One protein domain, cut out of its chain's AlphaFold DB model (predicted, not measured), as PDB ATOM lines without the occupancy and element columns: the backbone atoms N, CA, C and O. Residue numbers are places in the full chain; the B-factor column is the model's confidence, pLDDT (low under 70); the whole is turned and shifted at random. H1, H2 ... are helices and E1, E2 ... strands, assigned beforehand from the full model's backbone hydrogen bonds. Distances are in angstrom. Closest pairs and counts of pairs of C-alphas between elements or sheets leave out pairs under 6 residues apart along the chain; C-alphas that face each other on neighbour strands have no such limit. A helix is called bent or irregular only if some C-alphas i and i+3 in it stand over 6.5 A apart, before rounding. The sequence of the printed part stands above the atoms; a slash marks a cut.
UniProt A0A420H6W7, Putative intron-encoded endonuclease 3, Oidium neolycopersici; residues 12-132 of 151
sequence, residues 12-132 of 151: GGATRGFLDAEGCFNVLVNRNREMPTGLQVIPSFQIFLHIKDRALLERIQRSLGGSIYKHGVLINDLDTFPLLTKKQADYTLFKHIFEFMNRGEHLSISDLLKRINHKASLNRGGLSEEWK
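This is residues 12 to 132 of the 151 residues of the protein "Putative intron-encoded endonuclease 3" of Oidium neolycopersici (UniProt A0A420H6W7). A long, bent two-stranded ribbon, E1 and E2, makes the length of the domain; a helical hairpin, H3 and H4, packs on it, and at its other end the small hairpin E3 and E4 widens it into a strongly twisted sheet, with H2 over that end and H1 grazing it. The printed part has 121 residues with four named helices and four named strands, in the order H1 E1 E2 H2 E3 E4 H3 H4. The sheet has the order E1 E2 E4 E3, antiparallel throughout, and the class is mixed, helices and strands. The whole is compact, with a radius of gyration of the C-alphas of 15.1 A, and spans 41 by 28 by 28 A.

The sheet runs E1, residues 23 to 31, E2, residues 39 to 48, E4, residues 72 to 75, and E3, residues 67 to 69. E1 and E2 form a hairpin, with N 24 and O 46 at 2.8 A, within hydrogen-bond range. E2 bends by 55 degrees at residue 45; beyond it, N 47 and O 73 of E4 are 3.2 A apart. In the hairpin E3 and E4, N 69 and O 72 are 2.8 A apart. H3, residues 87 to 102, is over E1 and E2 at a height over the sheet of 9.0 A, slantwise to the strands; its closest C-alphas to E2 are Phe 94 and Pro 43, 6.2 A. H4, residues 109 to 120, is over E1 and E2 at a height of 9.7 A. H3 and H4 touch, closest at the C-alphas of Ile 97 and Arg 115, 5.8 A, with residues 93 to 100 and 115 to 119 alone, at a shallow tilt of 14 degrees, opposite ways: a helical hairpin. H2, residues 51 to 64, runs along E4, at 6 degrees on the local plane, at a height of 8.3 A; the C-alphas of Leu 57 and Val 73 are closest, 6.2 A. H2, H3 and H4 make two layers with the sheet, helices on one face of it. E2, H2 and E3 form a split strand-helix-strand unit, two strands of one sheet that are not neighbours, with a helix between them along the chain and E4 between them in the sheet; its crossover is right-handed. H1, residues 12 to 22, only grazes the sheet, with residues 16 to 22. H2 is apart from H3 and H4. In H1, H3 and H4 every O i to N i+4 pair is within hydrogen-bond range; in H2, 8 of 10 are.

H1 begins at C-alpha 12, (30.954, 117.208, 40.706). E1 is 25.5 A long and E2 26.1 A, ending at C-alpha 48, (39.501, 117.496, 22.647). H2, 19.5 A, is irregular: C-alphas 52 and 55 are 7.8 A apart. H3 is 22.5 A long and H4 16.3 A, ending at C-alpha 120, (58.968, 111.469, 31.163).

The C-alphas farthest apart are those of Lys 52 and Ser 110, 44.1 A. The printed part has no cut. The link from E4 to H3, 11 residues, is long. Residues 121 to 132 hold no named element. The mean pLDDT of the printed part is 85.4, with residues 12 to 13, 76 to 82 and 125 under 70.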
ATOM      1  N   GLY A  12      29.666 117.892  40.517       58.88
ATOM      2  CA  GLY A  12      30.954 117.208  40.706       58.88
ATOM      3  C   GLY A  12      31.133 115.878  39.963       58.88
ATOM      4  O   GLY A  12      32.194 115.649  39.393       58.88
ATOM      5  N   GLY A  13      30.113 115.013  39.934       66.06
ATOM      6  CA  GLY A  13      30.238 113.656  39.380       66.06
ATOM      7  C   GLY A  13      30.321 113.606  37.852       66.06
ATOM      8  O   GLY A  13      31.252 113.024  37.304       66.06
ATOM      9  N   ALA A  14      29.376 114.248  37.159       70.81
ATOM     10  CA  ALA A  14      29.308 114.210  35.696       70.81
ATOM     11  C   ALA A  14      30.487 114.947  35.044       70.81
ATOM     12  O   ALA A  14      31.073 114.444  34.088       70.81
ATOM     13  N   THR A  15      30.884 116.106  35.585       74.19
ATOM     14  CA  THR A  15      32.072 116.824  35.102       74.19
ATOM     15  C   THR A  15      33.328 115.991  35.321       74.19
ATOM     16  O   THR A  15      34.095 115.825  34.384       74.19
ATOM     17  N   ARG A  16      33.512 115.396  36.506       78.25
ATOM     18  CA  ARG A  16      34.649 114.510  36.797       78.25
ATOM     19  C   ARG A  16      34.726 113.329  35.829       78.25
ATOM     20  O   ARG A  16      35.774 113.130  35.231       78.25
ATOM     21  N   GLY A  17      33.624 112.601  35.635       81.12
ATOM     22  CA  GLY A  17      33.577 111.468  34.704       81.12
ATOM     23  C   GLY A  17      33.900 111.880  33.266       81.12
ATOM     24  O   GLY A  17      34.633 111.186  32.569       81.12
ATOM     25  N   PHE A  18      33.435 113.058  32.849       84.56
ATOM     26  CA  PHE A  18      33.765 113.611  31.540       84.56
ATOM     27  C   PHE A  18      35.254 113.969  31.404       84.56
ATOM     28  O   PHE A  18      35.865 113.663  30.386       84.56
ATOM     29  N   LEU A  19      35.864 114.578  32.429       84.81
ATOM     30  CA  LEU A  19      37.307 114.861  32.442       84.81
ATOM     31  C   LEU A  19      38.145 113.572  32.445       84.81
ATOM     32  O   LEU A  19      39.196 113.522  31.806       84.81
ATOM     33  N   ASP A  20      37.684 112.532  33.137       84.31
ATOM     34  CA  ASP A  20      38.307 111.207  33.123       84.31
ATOM     35  C   ASP A  20      38.247 110.554  31.732       84.31
ATOM     36  O   ASP A  20      39.222 109.929  31.306       84.31
ATOM     37  N   ALA A  21      37.148 110.743  30.998       86.06
ATOM     38  CA  ALA A  21      36.976 110.204  29.652       86.06
ATOM     39  C   ALA A  21      37.760 110.997  28.586       86.06
ATOM     40  O   ALA A  21      38.606 110.435  27.895       86.06
ATOM     41  N   GLU A  22      37.528 112.310  28.493       87.88
ATOM     42  CA  GLU A  22      37.964 113.152  27.361       87.88
ATOM     43  C   GLU A  22      39.200 114.013  27.667       87.88
ATOM     44  O   GLU A  22      39.800 114.632  26.784       87.88
ATOM     45  N   GLY A  23      39.591 114.093  28.939       88.62
ATOM     46  CA  GLY A  23      40.707 114.918  29.383       88.62
ATOM     47  C   GLY A  23      42.073 114.330  29.040       88.62
ATOM     48  O   GLY A  23      42.307 113.121  29.110       88.62
ATOM     49  N   CYS A  24      43.031 115.199  28.742       88.31
ATOM     50  CA  CYS A  24      44.402 114.836  28.420       88.31
ATOM     51  C   CYS A  24      45.384 115.750  29.156       88.31
ATOM     52  O   CYS A  24      45.387 116.965  28.957       88.31
ATOM     53  N   PHE A  25      46.245 115.155  29.981       88.25
ATOM     54  CA  PHE A  25      47.380 115.850  30.580       88.25
ATOM     55  C   PHE A  25      48.568 115.819  29.635       88.25
ATOM     56  O   PHE A  25      48.965 114.762  29.143       88.25
ATOM     57  N   ASN A  26      49.162 116.984  29.423       87.06
ATOM     58  CA  ASN A  26      50.382 117.137  28.662       87.06
ATOM     59  C   ASN A  26      51.323 118.115  29.367       87.06
ATOM     60  O   ASN A  26      50.905 118.992  30.120       87.06
ATOM     61  N   VAL A  27      52.611 117.973  29.091       88.94
ATOM     62  CA  VAL A  27      53.646 118.918  29.493       88.94
ATOM     63  C   VAL A  27      54.435 119.254  28.241       88.94
ATOM     64  O   VAL A  27      55.073 118.382  27.648       88.94
ATOM     65  N   LEU A  28      54.353 120.507  27.813       88.75
ATOM     66  CA  LEU A  28      55.067 121.018  26.649       88.75
ATOM     67  C   LEU A  28      56.434 121.545  27.082       88.75
ATOM     68  O   LEU A  28      56.566 122.098  28.172       88.75
ATOM     69  N   VAL A  29      57.438 121.384  26.225       90.75
ATOM     70  CA  VAL A  29      58.771 121.966  26.412       90.75
ATOM     71  C   VAL A  29      59.058 122.811  25.181       90.75
ATOM     72  O   VAL A  29      59.217 122.275  24.088       90.75
ATOM     73  N   ASN A  30      59.075 124.129  25.356       91.25
ATOM     74  CA  ASN A  30      59.211 125.094  24.270       91.25
ATOM     75  C   ASN A  30      60.493 125.908  24.439       91.25
ATOM     76  O   ASN A  30      60.911 126.193  25.561       91.25
ATOM     77  N   ARG A  31      61.082 126.351  23.325       93.44
ATOM     78  CA  ARG A  31      62.146 127.362  23.366       93.44
ATOM     79  C   ARG A  31      61.559 128.694  23.816       93.44
ATOM     80  O   ARG A  31      60.578 129.156  23.241       93.44
ATOM     81  N   ASN A  32      62.179 129.306  24.815       94.06
ATOM     82  CA  ASN A  32      61.824 130.634  25.291       94.06
ATOM     83  C   ASN A  32      63.098 131.352  25.753       94.06
ATOM     84  O   ASN A  32      63.702 130.964  26.748       94.06
ATOM     85  N   ARG A  33      63.504 132.392  25.015       94.06
ATOM     86  CA  ARG A  33      64.746 133.142  25.270       94.06
ATOM     87  C   ARG A  33      64.680 134.027  26.515       94.06
ATOM     88  O   ARG A  33      65.723 134.459  26.983       94.06
ATOM     89  N   GLU A  34      63.485 134.286  27.037       91.81
ATOM     90  CA  GLU A  34      63.290 135.039  28.279       91.81
ATOM     91  C   GLU A  34      63.564 134.169  29.515       91.81
ATOM     92  O   GLU A  34      63.825 134.685  30.599       91.81
ATOM     93  N   MET A  35      63.538 132.839  29.360       89.38
ATOM     94  CA  MET A  35      63.876 131.914  30.436       89.38
ATOM     95  C   MET A  35      65.399 131.824  30.604       89.38
ATOM     96  O   MET A  35      66.096 131.660  29.601       89.38
ATOM     97  N   PRO A  36      65.934 131.789  31.840       90.25
ATOM     98  CA  PRO A  36      67.374 131.626  32.072       90.25
ATOM     99  C   PRO A  36      67.960 130.352  31.442       90.25
ATOM    100  O   PRO A  36      69.117 130.312  31.040       90.25
ATOM    101  N   THR A  37      67.146 129.303  31.332       90.69
ATOM    102  CA  THR A  37      67.503 128.018  30.718       90.69
ATOM    103  C   THR A  37      67.294 127.991  29.199       90.69
ATOM    104  O   THR A  37      67.553 126.968  28.568       90.69
ATOM    105  N   GLY A  38      66.752 129.059  28.600       92.88
ATOM    106  CA  GLY A  38      66.318 129.092  27.199       92.88
ATOM    107  C   GLY A  38      65.090 128.220  26.892       92.88
ATOM    108  O   GLY A  38      64.676 128.115  25.731       92.88
ATOM    109  N   LEU A  39      64.507 127.577  27.910       92.75
ATOM    110  CA  LEU A  39      63.434 126.599  27.780       92.75
ATOM    111  C   LEU A  39      62.322 126.860  28.795       92.75
ATOM    112  O   LEU A  39      62.561 127.050  29.987       92.75
ATOM    113  N   GLN A  40      61.085 126.779  28.324       91.88
ATOM    114  CA  GLN A  40      59.892 126.866  29.147       91.88
ATOM    115  C   GLN A  40      59.191 125.511  29.182       91.88
ATOM    116  O   GLN A  40      58.931 124.909  28.141       91.88
ATOM    117  N   VAL A  41      58.856 125.050  30.386       90.62
ATOM    118  CA  VAL A  41      58.043 123.848  30.586       90.62
ATOM    119  C   VAL A  41      56.639 124.285  30.961       90.62
ATOM    120  O   VAL A  41      56.466 124.977  31.958       90.62
ATOM    121  N   ILE A  42      55.651 123.889  30.165       86.94
ATOM    122  CA  ILE A  42      54.268 124.340  30.304       86.94
ATOM    123  C   ILE A  42      53.384 123.120  30.578       86.94
ATOM    124  O   ILE A  42      53.118 122.344  29.652       86.94
ATOM    125  N   PRO A  43      52.927 122.916  31.826       86.44
ATOM    126  CA  PRO A  43      51.877 121.948  32.107       86.44
ATOM    127  C   PRO A  43      50.569 122.427  31.459       86.44
ATOM    128  O   PRO A  43      50.175 123.582  31.591       86.44
ATOM    129  N   SER A  44      49.901 121.540  30.724       85.75
ATOM    130  CA  SER A  44      48.655 121.820  30.013       85.75
ATOM    131  C   SER A  44      47.660 120.664  30.156       85.75
ATOM    132  O   SER A  44      47.981 119.532  29.796       85.75
ATOM    133  N   PHE A  45      46.423 120.949  30.566       86.25
ATOM    134  CA  PHE A  45      45.315 119.995  30.487       86.25
ATOM    135  C   PHE A  45      44.338 120.400  29.391       86.25
ATOM    136  O   PHE A  45      43.841 121.526  29.384       86.25
ATOM    137  N   GLN A  46      44.075 119.482  28.465       87.75
ATOM    138  CA  GLN A  46      43.245 119.735  27.296       87.75
ATOM    139  C   GLN A  46      42.127 118.711  27.190       87.75
ATOM    140  O   GLN A  46      42.342 117.523  27.408       87.75
ATOM    141  N   ILE A  47      40.952 119.180  26.799       88.38
ATOM    142  CA  ILE A  47      39.843 118.332  26.363       88.38
ATOM    143  C   ILE A  47      39.718 118.536  24.863       88.38
ATOM    144  O   ILE A  47      39.608 119.683  24.431       88.38
ATOM    145  N   PHE A  48      39.729 117.455  24.089       86.75
ATOM    146  CA  PHE A  48      39.501 117.496  22.647       86.75
ATOM    147  C   PHE A  48      38.139 116.901  22.342       86.75
ATOM    148  O   PHE A  48      37.871 115.780  22.745       86.75
ATOM    149  N   LEU A  49      37.305 117.633  21.608       88.69
ATOM    150  CA  LEU A  49      36.017 117.129  21.139       88.69
ATOM    151  C   LEU A  49      35.895 117.316  19.634       88.69
ATOM    152  O   LEU A  49      36.612 118.110  19.017       88.69
ATOM    153  N   HIS A  50      34.957 116.593  19.032       89.69
ATOM    154  CA  HIS A  50      34.633 116.776  17.628       89.69
ATOM    155  C   HIS A  50      34.124 118.209  17.377       89.69
ATOM    156  O   HIS A  50      33.498 118.827  18.236       89.69
ATOM    157  N   ILE A  51      34.347 118.755  16.175       87.50
ATOM    158  CA  ILE A  51      33.976 120.146  15.842       87.50
ATOM    159  C   ILE A  51      32.479 120.444  16.047       87.50
ATOM    160  O   ILE A  51      32.107 121.571  16.373       87.50
ATOM    161  N   LYS A  52      31.629 119.420  15.905       92.75
ATOM    162  CA  LYS A  52      30.178 119.498  16.152       92.75
ATOM    163  C   LYS A  52      29.845 119.823  17.615       92.75
ATOM    164  O   LYS A  52      28.826 120.450  17.871       92.75
ATOM    165  N   ASP A  53      30.737 119.496  18.548       91.31
ATOM    166  CA  ASP A  53      30.558 119.691  19.989       91.31
ATOM    167  C   ASP A  53      31.215 120.982  20.498       91.31
ATOM    168  O   ASP A  53      31.445 121.160  21.695       91.31
ATOM    169  N   ARG A  54      31.499 121.940  19.604       90.12
ATOM    170  CA  ARG A  54      32.083 123.238  19.975       90.12
ATOM    171  C   ARG A  54      31.295 123.951  21.079       90.12
ATOM    172  O   ARG A  54      31.893 124.494  22.004       90.12
ATOM    173  N   ALA A  55      29.964 123.908  21.022       91.25
ATOM    174  CA  ALA A  55      29.115 124.507  22.048       91.25
ATOM    175  C   ALA A  55      29.355 123.888  23.442       91.25
ATOM    176  O   ALA A  55      29.249 124.578  24.457       91.25
ATOM    177  N   LEU A  56      29.711 122.598  23.511       88.94
ATOM    178  CA  LEU A  56      30.093 121.939  24.757       88.94
ATOM    179  C   LEU A  56      31.460 122.434  25.249       88.94
ATOM    180  O   LEU A  56      31.575 122.757  26.429       88.94
ATOM    181  N   LEU A  57      32.452 122.600  24.364       88.56
ATOM    182  CA  LEU A  57      33.743 123.211  24.723       88.56
ATOM    183  C   LEU A  57      33.563 124.624  25.303       88.56
ATOM    184  O   LEU A  57      34.156 124.945  26.329       88.56
ATOM    185  N   GLU A  58      32.696 125.446  24.710       89.69
ATOM    186  CA  GLU A  58      32.367 126.793  25.204       89.69
ATOM    187  C   GLU A  58      31.635 126.774  26.553       89.69
ATOM    188  O   GLU A  58      31.806 127.667  27.386       89.69
ATOM    189  N   ARG A  59      30.817 125.752  26.819       88.00
ATOM    190  CA  ARG A  59      30.205 125.556  28.143       88.00
ATOM    191  C   ARG A  59      31.235 125.131  29.184       88.00
ATOM    192  O   ARG A  59      31.217 125.660  30.293       88.00
ATOM    193  N   ILE A  60      32.132 124.214  28.830       84.25
ATOM    194  CA  ILE A  60      33.212 123.762  29.710       84.25
ATOM    195  C   ILE A  60      34.144 124.932  30.030       84.25
ATOM    196  O   ILE A  60      34.406 125.175  31.201       84.25
ATOM    197  N   GLN A  61      34.557 125.709  29.025       86.31
ATOM    198  CA  GLN A  61      35.394 126.897  29.201       86.31
ATOM    199  C   GLN A  61      34.742 127.935  30.122       86.31
ATOM    200  O   GLN A  61      35.402 128.479  31.002       86.31
ATOM    201  N   ARG A  62      33.432 128.181  29.993       85.88
ATOM    202  CA  ARG A  62      32.709 129.073  30.918       85.88
ATOM    203  C   ARG A  62      32.647 128.538  32.351       85.88
ATOM    204  O   ARG A  62      32.654 129.331  33.288       85.88
ATOM    205  N   SER A  63      32.563 127.219  32.519       81.44
ATOM    206  CA  SER A  63      32.427 126.563  33.827       81.44
ATOM    207  C   SER A  63      33.763 126.422  34.565       81.44
ATOM    208  O   SER A  63      33.865 126.737  35.749       81.44
ATOM    209  N   LEU A  64      34.793 125.959  33.856       77.75
ATOM    210  CA  LEU A  64      36.110 125.613  34.398       77.75
ATOM    211  C   LEU A  64      37.169 126.698  34.143       77.75
ATOM    212  O   LEU A  64      38.281 126.617  34.659       77.75
ATOM    213  N   GLY A  65      36.832 127.728  33.366       82.12
ATOM    214  CA  GLY A  65      37.787 128.720  32.889       82.12
ATOM    215  C   GLY A  65      38.671 128.184  31.761       82.12
ATOM    216  O   GLY A  65      38.454 127.098  31.222       82.12
ATOM    217  N   GLY A  66      39.686 128.974  31.406       83.25
ATOM    218  CA  GLY A  66      40.657 128.614  30.378       83.25
ATOM    219  C   GLY A  66      40.362 129.192  28.994       83.25
ATOM    220  O   GLY A  66      39.570 130.132  28.848       83.25
ATOM    221  N   SER A  67      41.022 128.622  27.986       85.44
ATOM    222  CA  SER A  67      41.063 129.149  26.615       85.44
ATOM    223  C   SER A  67      40.744 128.068  25.587       85.44
ATOM    224  O   SER A  67      41.279 126.962  25.653       85.44
ATOM    225  N   ILE A  68      39.894 128.390  24.610       85.12
ATOM    226  CA  ILE A  68      39.589 127.494  23.487       85.12
ATOM    227  C   ILE A  68      40.680 127.616  22.427       85.12
ATOM    228  O   ILE A  68      41.029 128.718  22.009       85.12
ATOM    229  N   TYR A  69      41.173 126.477  21.951       82.31
ATOM    230  CA  TYR A  69      42.140 126.388  20.866       82.31
ATOM    231  C   TYR A  69      41.728 125.293  19.877       82.31
ATOM    232  O   TYR A  69      41.671 124.115  20.228       82.31
ATOM    233  N   LYS A  70      41.457 125.679  18.623       82.00
ATOM    234  CA  LYS A  70      40.961 124.796  17.549       82.00
ATOM    235  C   LYS A  70      39.747 123.956  17.983       82.00
ATOM    236  O   LYS A  70      38.625 124.459  17.973       82.00
ATOM    237  N   HIS A  71      39.986 122.697  18.350       79.56
ATOM    238  CA  HIS A  71      38.989 121.688  18.715       79.56
ATOM    239  C   HIS A  71      39.116 121.246  20.180       79.56
ATOM    240  O   HIS A  71      38.648 120.171  20.546       79.56
ATOM    241  N   GLY A  72      39.767 122.052  21.021       83.19
ATOM    242  CA  GLY A  72      39.880 121.760  22.439       83.19
ATOM    243  C   GLY A  72      39.865 122.984  23.340       83.19
ATOM    244  O   GLY A  72      39.897 124.126  22.880       83.19
ATOM    245  N   VAL A  73      39.797 122.729  24.642       83.06
ATOM    246  CA  VAL A  73      39.886 123.751  25.691       83.06
ATOM    247  C   VAL A  73      41.055 123.438  26.617       83.06
ATOM    248  O   VAL A  73      41.169 122.319  27.113       83.06
ATOM    249  N   LEU A  74      41.921 124.430  26.829       79.94
ATOM    250  CA  LEU A  74      42.998 124.404  27.812       79.94
ATOM    251  C   LEU A  74      42.443 124.881  29.155       79.94
ATOM    252  O   LEU A  74      42.014 126.031  29.246       79.94
ATOM    253  N   ILE A  75      42.457 124.024  30.176       77.75
ATOM    254  CA  ILE A  75      41.966 124.358  31.521       77.75
ATOM    255  C   ILE A  75      43.136 124.782  32.408       77.75
ATOM    256  O   ILE A  75      44.157 124.098  32.462       77.75
ATOM    257  N   ASN A  76      42.963 125.899  33.119       68.38
ATOM    258  CA  ASN A  76      44.020 126.504  33.935       68.38
ATOM    259  C   ASN A  76      44.001 126.056  35.407       68.38
ATOM    260  O   ASN A  76      45.026 126.156  36.069       68.38
ATOM    261  N   ASP A  77      42.858 125.593  35.927       69.12
ATOM    262  CA  ASP A  77      42.706 125.142  37.317       69.12
ATOM    263  C   ASP A  77      41.915 123.826  37.361       69.12
ATOM    264  O   ASP A  77      40.781 123.745  36.886       69.12
ATOM    265  N   LEU A  78      42.540 122.790  37.923       68.62
ATOM    266  CA  LEU A  78      41.984 121.445  38.079       68.62
ATOM    267  C   LEU A  78      41.862 121.017  39.547       68.62
ATOM    268  O   LEU A  78      41.432 119.893  39.808       68.62
ATOM    269  N   ASP A  79      42.178 121.894  40.510       65.50
ATOM    270  CA  ASP A  79      42.259 121.539  41.936       65.50
ATOM    271  C   ASP A  79      40.915 121.080  42.533       65.50
ATOM    272  O   ASP A  79      40.852 120.590  43.660       65.50
ATOM    273  N   THR A  80      39.820 121.193  41.779       59.34
ATOM    274  CA  THR A  80      38.481 120.751  42.178       59.34
ATOM    275  C   THR A  80      38.097 119.324  41.814       59.34
ATOM    276  O   THR A  80      37.032 118.887  42.248       59.34
ATOM    277  N   PHE A  81      38.895 118.588  41.036       63.41
ATOM    278  CA  PHE A  81      38.465 117.288  40.511       63.41
ATOM    279  C   PHE A  81      39.574 116.234  40.632       63.41
ATOM    280  O   PHE A  81      40.321 116.040  39.674       63.41
ATOM    281  N   PRO A  82      39.692 115.518  41.772       65.12
ATOM    282  CA  PRO A  82      40.486 114.291  41.790       65.12
ATOM    283  C   PRO A  82      39.907 113.360  40.726       65.12
ATOM    284  O   PRO A  82      38.698 113.199  40.659       65.12
ATOM    285  N   LEU A  83      40.717 112.774  39.864       76.50
ATOM    286  CA  LEU A  83      40.268 111.846  38.829       76.50
ATOM    287  C   LEU A  83      40.153 110.438  39.426       76.50
ATOM    288  O   LEU A  83      40.770 110.150  40.450       76.50
ATOM    289  N   LEU A  84      39.267 109.599  38.893       76.44
ATOM    290  CA  LEU A  84      39.094 108.220  39.376       76.44
ATOM    291  C   LEU A  84      40.044 107.268  38.666       76.44
ATOM    292  O   LEU A  84      40.639 106.410  39.304       76.44
ATOM    293  N   THR A  85      40.221 107.466  37.362       82.75
ATOM    294  CA  THR A  85      40.926 106.502  36.522       82.75
ATOM    295  C   THR A  85      42.441 106.541  36.734       82.75
ATOM    296  O   THR A  85      42.995 107.409  37.415       82.75
ATOM    297  N   LYS A  86      43.170 105.686  36.005       84.44
ATOM    298  CA  LYS A  86      44.640 105.761  35.852       84.44
ATOM    299  C   LYS A  86      45.169 107.149  35.436       84.44
ATOM    300  O   LYS A  86      46.372 107.400  35.561       84.44
ATOM    301  N   LYS A  87      44.302 108.058  34.961       87.31
ATOM    302  CA  LYS A  87      44.623 109.465  34.676       87.31
ATOM    303  C   LYS A  87      44.961 110.267  35.943       87.31
ATOM    304  O   LYS A  87      45.667 111.266  35.851       87.31
ATOM    305  N   GLN A  88      44.571 109.788  37.127       87.44
ATOM    306  CA  GLN A  88      44.977 110.362  38.412       87.44
ATOM    307  C   GLN A  88      46.504 110.394  38.583       87.44
ATOM    308  O   GLN A  88      47.033 111.367  39.110       87.44
ATOM    309  N   ALA A  89      47.238 109.390  38.088       89.94
ATOM    310  CA  ALA A  89      48.703 109.420  38.122       89.94
ATOM    311  C   ALA A  89      49.286 110.530  37.231       89.94
ATOM    312  O   ALA A  89      50.243 111.191  37.634       89.94
ATOM    313  N   ASP A  90      48.699 110.772  36.050       90.06
ATOM    314  CA  ASP A  90      49.115 111.886  35.187       90.06
ATOM    315  C   ASP A  90      48.813 113.235  35.845       90.06
ATOM    316  O   ASP A  90      49.654 114.131  35.812       90.06
ATOM    317  N   TYR A  91      47.646 113.361  36.484       88.56
ATOM    318  CA  TYR A  91      47.279 114.551  37.245       88.56
ATOM    319  C   TYR A  91      48.262 114.830  38.387       88.56
ATOM    320  O   TYR A  91      48.709 115.963  38.530       88.56
ATOM    321  N   THR A  92      48.652 113.817  39.164       89.44
ATOM    322  CA  THR A  92      49.625 113.992  40.252       89.44
ATOM    323  C   THR A  92      50.975 114.489  39.724       89.44
ATOM    324  O   THR A  92      51.523 115.458  40.247       89.44
ATOM    325  N   LEU A  93      51.494 113.886  38.648       91.19
ATOM    326  CA  LEU A  93      52.744 114.324  38.012       91.19
ATOM    327  C   LEU A  93      52.640 115.758  37.471       91.19
ATOM    328  O   LEU A  93      53.541 116.572  37.675       91.19
ATOM    329  N   PHE A  94      51.526 116.074  36.809       89.31
ATOM    330  CA  PHE A  94      51.206 117.415  36.326       89.31
ATOM    331  C   PHE A  94      51.158 118.436  37.470       89.31
ATOM    332  O   PHE A  94      51.720 119.526  37.350       89.31
ATOM    333  N   LYS A  95      50.527 118.079  38.593       87.31
ATOM    334  CA  LYS A  95      50.371 118.952  39.756       87.31
ATOM    335  C   LYS A  95      51.715 119.275  40.400       87.31
ATOM    336  O   LYS A  95      51.974 120.444  40.659       87.31
ATOM    337  N   HIS A  96      52.610 118.298  40.550       90.44
ATOM    338  CA  HIS A  96      53.969 118.569  41.036       90.44
ATOM    339  C   HIS A  96      54.711 119.575  40.146       90.44
ATOM    340  O   HIS A  96      55.356 120.491  40.653       90.44
ATOM    341  N   ILE A  97      54.581 119.458  38.818       90.75
ATOM    342  CA  ILE A  97      55.177 120.416  37.873       90.75
ATOM    343  C   ILE A  97      54.628 121.826  38.096       90.75
ATOM    344  O   ILE A  97      55.400 122.785  38.129       90.75
ATOM    345  N   PHE A  98      53.313 121.953  38.267       86.25
ATOM    346  CA  PHE A  98      52.669 123.230  38.555       86.25
ATOM    347  C   PHE A  98      53.144 123.824  39.890       86.25
ATOM    348  O   PHE A  98      53.472 125.006  39.972       86.25
ATOM    349  N   GLU A  99      53.271 122.996  40.924       88.44
ATOM    350  CA  GLU A  99      53.757 123.416  42.236       88.44
ATOM    351  C   GLU A  99      55.226 123.869  42.211       88.44
ATOM    352  O   GLU A  99      55.553 124.860  42.864       88.44
ATOM    353  N   PHE A 100      56.100 123.226  41.422       89.00
ATOM    354  CA  PHE A 100      57.464 123.728  41.193       89.00
ATOM    355  C   PHE A 100      57.446 125.146  40.615       89.00
ATOM    356  O   PHE A 100      58.220 126.003  41.042       89.00
ATOM    357  N   MET A 101      56.532 125.429  39.680       85.50
ATOM    358  CA  MET A 101      56.410 126.773  39.111       85.50
ATOM    359  C   MET A 101      55.956 127.793  40.158       85.50
ATOM    360  O   MET A 101      56.571 128.852  40.268       85.50
ATOM    361  N   ASN A 102      54.963 127.447  40.986       85.81
ATOM    362  CA  ASN A 102      54.466 128.321  42.054       85.81
ATOM    363  C   ASN A 102      55.526 128.643  43.116       85.81
ATOM    364  O   ASN A 102      55.497 129.726  43.694       85.81
ATOM    365  N   ARG A 103      56.467 127.724  43.367       89.94
ATOM    366  CA  ARG A 103      57.580 127.933  44.308       89.94
ATOM    367  C   ARG A 103      58.797 128.626  43.690       89.94
ATOM    368  O   ARG A 103      59.790 128.823  44.379       89.94
ATOM    369  N   GLY A 104      58.756 128.987  42.405       87.69
ATOM    370  CA  GLY A 104      59.911 129.573  41.717       87.69
ATOM    371  C   GLY A 104      61.004 128.562  41.343       87.69
ATOM    372  O   GLY A 104      62.031 128.948  40.791       87.69
ATOM    373  N   GLU A 105      60.777 127.262  41.559       89.00
ATOM    374  CA  GLU A 105      61.685 126.159  41.209       89.00
ATOM    375  C   GLU A 105      61.616 125.861  39.705       89.00
ATOM    376  O   GLU A 105      61.220 124.782  39.254       89.00
ATOM    377  N   HIS A 106      61.931 126.864  38.890       86.62
ATOM    378  CA  HIS A 106      61.949 126.716  37.441       86.62
ATOM    379  C   HIS A 106      62.992 127.523  36.689       86.62
ATOM    380  O   HIS A 106      63.082 127.400  35.465       86.62
ATOM    381  N   LEU A 107      63.810 128.265  37.425       88.88
ATOM    382  CA  LEU A 107      64.785 129.198  36.883       88.88
ATOM    383  C   LEU A 107      66.163 128.558  36.663       88.88
ATOM    384  O   LEU A 107      66.977 129.121  35.942       88.88
ATOM    385  N   SER A 108      66.428 127.379  37.240       92.56
ATOM    386  CA  SER A 108      67.706 126.673  37.095       92.56
ATOM    387  C   SER A 108      67.628 125.471  36.142       92.56
ATOM    388  O   SER A 108      66.558 124.906  35.892       92.56
ATOM    389  N   ILE A 109      68.790 125.031  35.644       91.00
ATOM    390  CA  ILE A 109      68.922 123.795  34.852       91.00
ATOM    391  C   ILE A 109      68.518 122.568  35.681       91.00
ATOM    392  O   ILE A 109      67.824 121.690  35.173       91.00
ATOM    393  N   SER A 110      68.902 122.516  36.961       92.50
ATOM    394  CA  SER A 110      68.507 121.424  37.861       92.50
ATOM    395  C   SER A 110      66.983 121.314  37.950       92.50
ATOM    396  O   SER A 110      66.422 120.231  37.788       92.50
ATOM    397  N   ASP A 111      66.295 122.444  38.103       92.25
ATOM    398  CA  ASP A 111      64.839 122.453  38.181       92.25
ATOM    399  C   ASP A 111      64.178 122.093  36.851       92.25
ATOM    400  O   ASP A 111      63.158 121.401  36.829       92.25
ATOM    401  N   LEU A 112      64.747 122.543  35.728       92.56
ATOM    402  CA  LEU A 112      64.305 122.121  34.401       92.56
ATOM    403  C   LEU A 112      64.343 120.593  34.278       92.56
ATOM    404  O   LEU A 112      63.337 119.994  33.895       92.56
ATOM    405  N   LEU A 113      65.455 119.964  34.667       92.88
ATOM    406  CA  LEU A 113      65.593 118.508  34.646       92.88
ATOM    407  C   LEU A 113      64.576 117.826  35.564       92.88
ATOM    408  O   LEU A 113      63.955 116.854  35.139       92.88
ATOM    409  N   LYS A 114      64.309 118.362  36.764       93.38
ATOM    410  CA  LYS A 114      63.238 117.839  37.636       93.38
ATOM    411  C   LYS A 114      61.898 117.796  36.899       93.38
ATOM    412  O   LYS A 114      61.219 116.771  36.930       93.38
ATOM    413  N   ARG A 115      61.515 118.871  36.202       93.50
ATOM    414  CA  ARG A 115      60.246 118.916  35.450       93.50
ATOM    415  C   ARG A 115      60.240 117.969  34.250       93.50
ATOM    416  O   ARG A 115      59.214 117.347  33.981       93.50
ATOM    417  N   ILE A 116      61.365 117.820  33.552       93.56
ATOM    418  CA  ILE A 116      61.482 116.882  32.426       93.56
ATOM    419  C   ILE A 116      61.394 115.430  32.914       93.56
ATOM    420  O   ILE A 116      60.669 114.641  32.313       93.56
ATOM    421  N   ASN A 117      62.013 115.094  34.049       94.31
ATOM    422  CA  ASN A 117      61.882 113.780  34.686       94.31
ATOM    423  C   ASN A 117      60.418 113.457  35.039       94.31
ATOM    424  O   ASN A 117      59.983 112.321  34.877       94.31
ATOM    425  N   HIS A 118      59.633 114.451  35.478       94.56
ATOM    426  CA  HIS A 118      58.192 114.281  35.716       94.56
ATOM    427  C   HIS A 118      57.408 114.094  34.413       94.56
ATOM    428  O   HIS A 118      56.545 113.218  34.337       94.56
ATOM    429  N   LYS A 119      57.721 114.883  33.376       92.69
ATOM    430  CA  LYS A 119      57.127 114.730  32.039       92.69
ATOM    431  C   LYS A 119      57.365 113.325  31.487       92.69
ATOM    432  O   LYS A 119      56.432 112.751  30.935       92.69
ATOM    433  N   ALA A 120      58.574 112.790  31.650       92.75
ATOM    434  CA  ALA A 120      58.968 111.469  31.163       92.75
ATOM    435  C   ALA A 120      58.090 110.335  31.719       92.75
ATOM    436  O   ALA A 120      57.931 109.303  31.076       92.75
ATOM    437  N   SER A 121      57.483 110.543  32.890       93.25
ATOM    438  CA  SER A 121      56.640 109.553  33.564       93.25
ATOM    439  C   SER A 121      55.152 109.663  33.232       93.25
ATOM    440  O   SER A 121      54.366 108.844  33.715       93.25
ATOM    441  N   LEU A 122      54.737 110.656  32.434       89.75
ATOM    442  CA  LEU A 122      53.360 110.779  31.944       89.75
ATOM    443  C   LEU A 122      53.031 109.670  30.936       89.75
ATOM    444  O   LEU A 122      53.895 109.223  30.189       89.75
ATOM    445  N   ASN A 123      51.754 109.291  30.829       85.56
ATOM    446  CA  ASN A 123      51.306 108.225  29.917       85.56
ATOM    447  C   ASN A 123      51.656 108.504  28.445       85.56
ATOM    448  O   ASN A 123      51.902 107.587  27.671       85.56
ATOM    449  N   ARG A 124      51.665 109.784  28.054       78.00
ATOM    450  CA  ARG A 124      52.117 110.265  26.737       78.00
ATOM    451  C   ARG A 124      53.361 111.145  26.866       78.00
ATOM    452  O   ARG A 124      53.541 112.097  26.112       78.00
ATOM    453  N   GLY A 125      54.208 110.841  27.846       67.62
ATOM    454  CA  GLY A 125      55.395 111.596  28.246       67.62
ATOM    455  C   GLY A 125      56.547 111.608  27.248       67.62
ATOM    456  O   GLY A 125      57.672 111.861  27.661       67.62
ATOM    457  N   GLY A 126      56.280 111.350  25.962       76.88
ATOM    458  CA  GLY A 126      57.281 111.278  24.904       76.88
ATOM    459  C   GLY A 126      58.267 112.442  24.972       76.88
ATOM    460  O   GLY A 126      57.886 113.607  25.158       76.88
ATOM    461  N   LEU A 127      59.540 112.088  24.853       82.50
ATOM    462  CA  LEU A 127      60.676 112.989  24.916       82.50
ATOM    463  C   LEU A 127      61.325 113.070  23.535       82.50
ATOM    464  O   LEU A 127      61.340 112.083  22.803       82.50
ATOM    465  N   SER A 128      61.856 114.240  23.178       82.44
ATOM    466  CA  SER A 128      62.760 114.341  22.031       82.44
ATOM    467  C   SER A 128      64.091 113.644  22.343       82.44
ATOM    468  O   SER A 128      64.448 113.475  23.511       82.44
ATOM    469  N   GLU A 129      64.851 113.288  21.302       83.31
ATOM    470  CA  GLU A 129      66.187 112.667  21.419       83.31
ATOM    471  C   GLU A 129      67.145 113.437  22.338       83.31
ATOM    472  O   GLU A 129      67.994 112.849  23.006       83.31
ATOM    473  N   GLU A 130      66.969 114.757  22.416       83.38
ATOM    474  CA  GLU A 130      67.713 115.664  23.293       83.38
ATOM    475  C   GLU A 130      67.621 115.269  24.780       83.38
ATOM    476  O   GLU A 130      68.520 115.579  25.557       83.38
ATOM    477  N   TRP A 131      66.565 114.550  25.180       84.56
ATOM    478  CA  TRP A 131      66.282 114.173  26.568       84.56
ATOM    479  C   TRP A 131      66.307 112.662  26.804       84.56
ATOM    480  O   TRP A 131      65.784 112.191  27.810       84.56
ATOM    481  N   LYS A 132      66.925 111.871  25.922       81.06
ATOM    482  CA  LYS A 132      66.927 110.401  26.048       81.06
ATOM    483  C   LYS A 132      67.619 109.850  27.301       81.06
ATOM    484  O   LYS A 132      67.404 108.698  27.657       81.06
TER     485      LYS A 132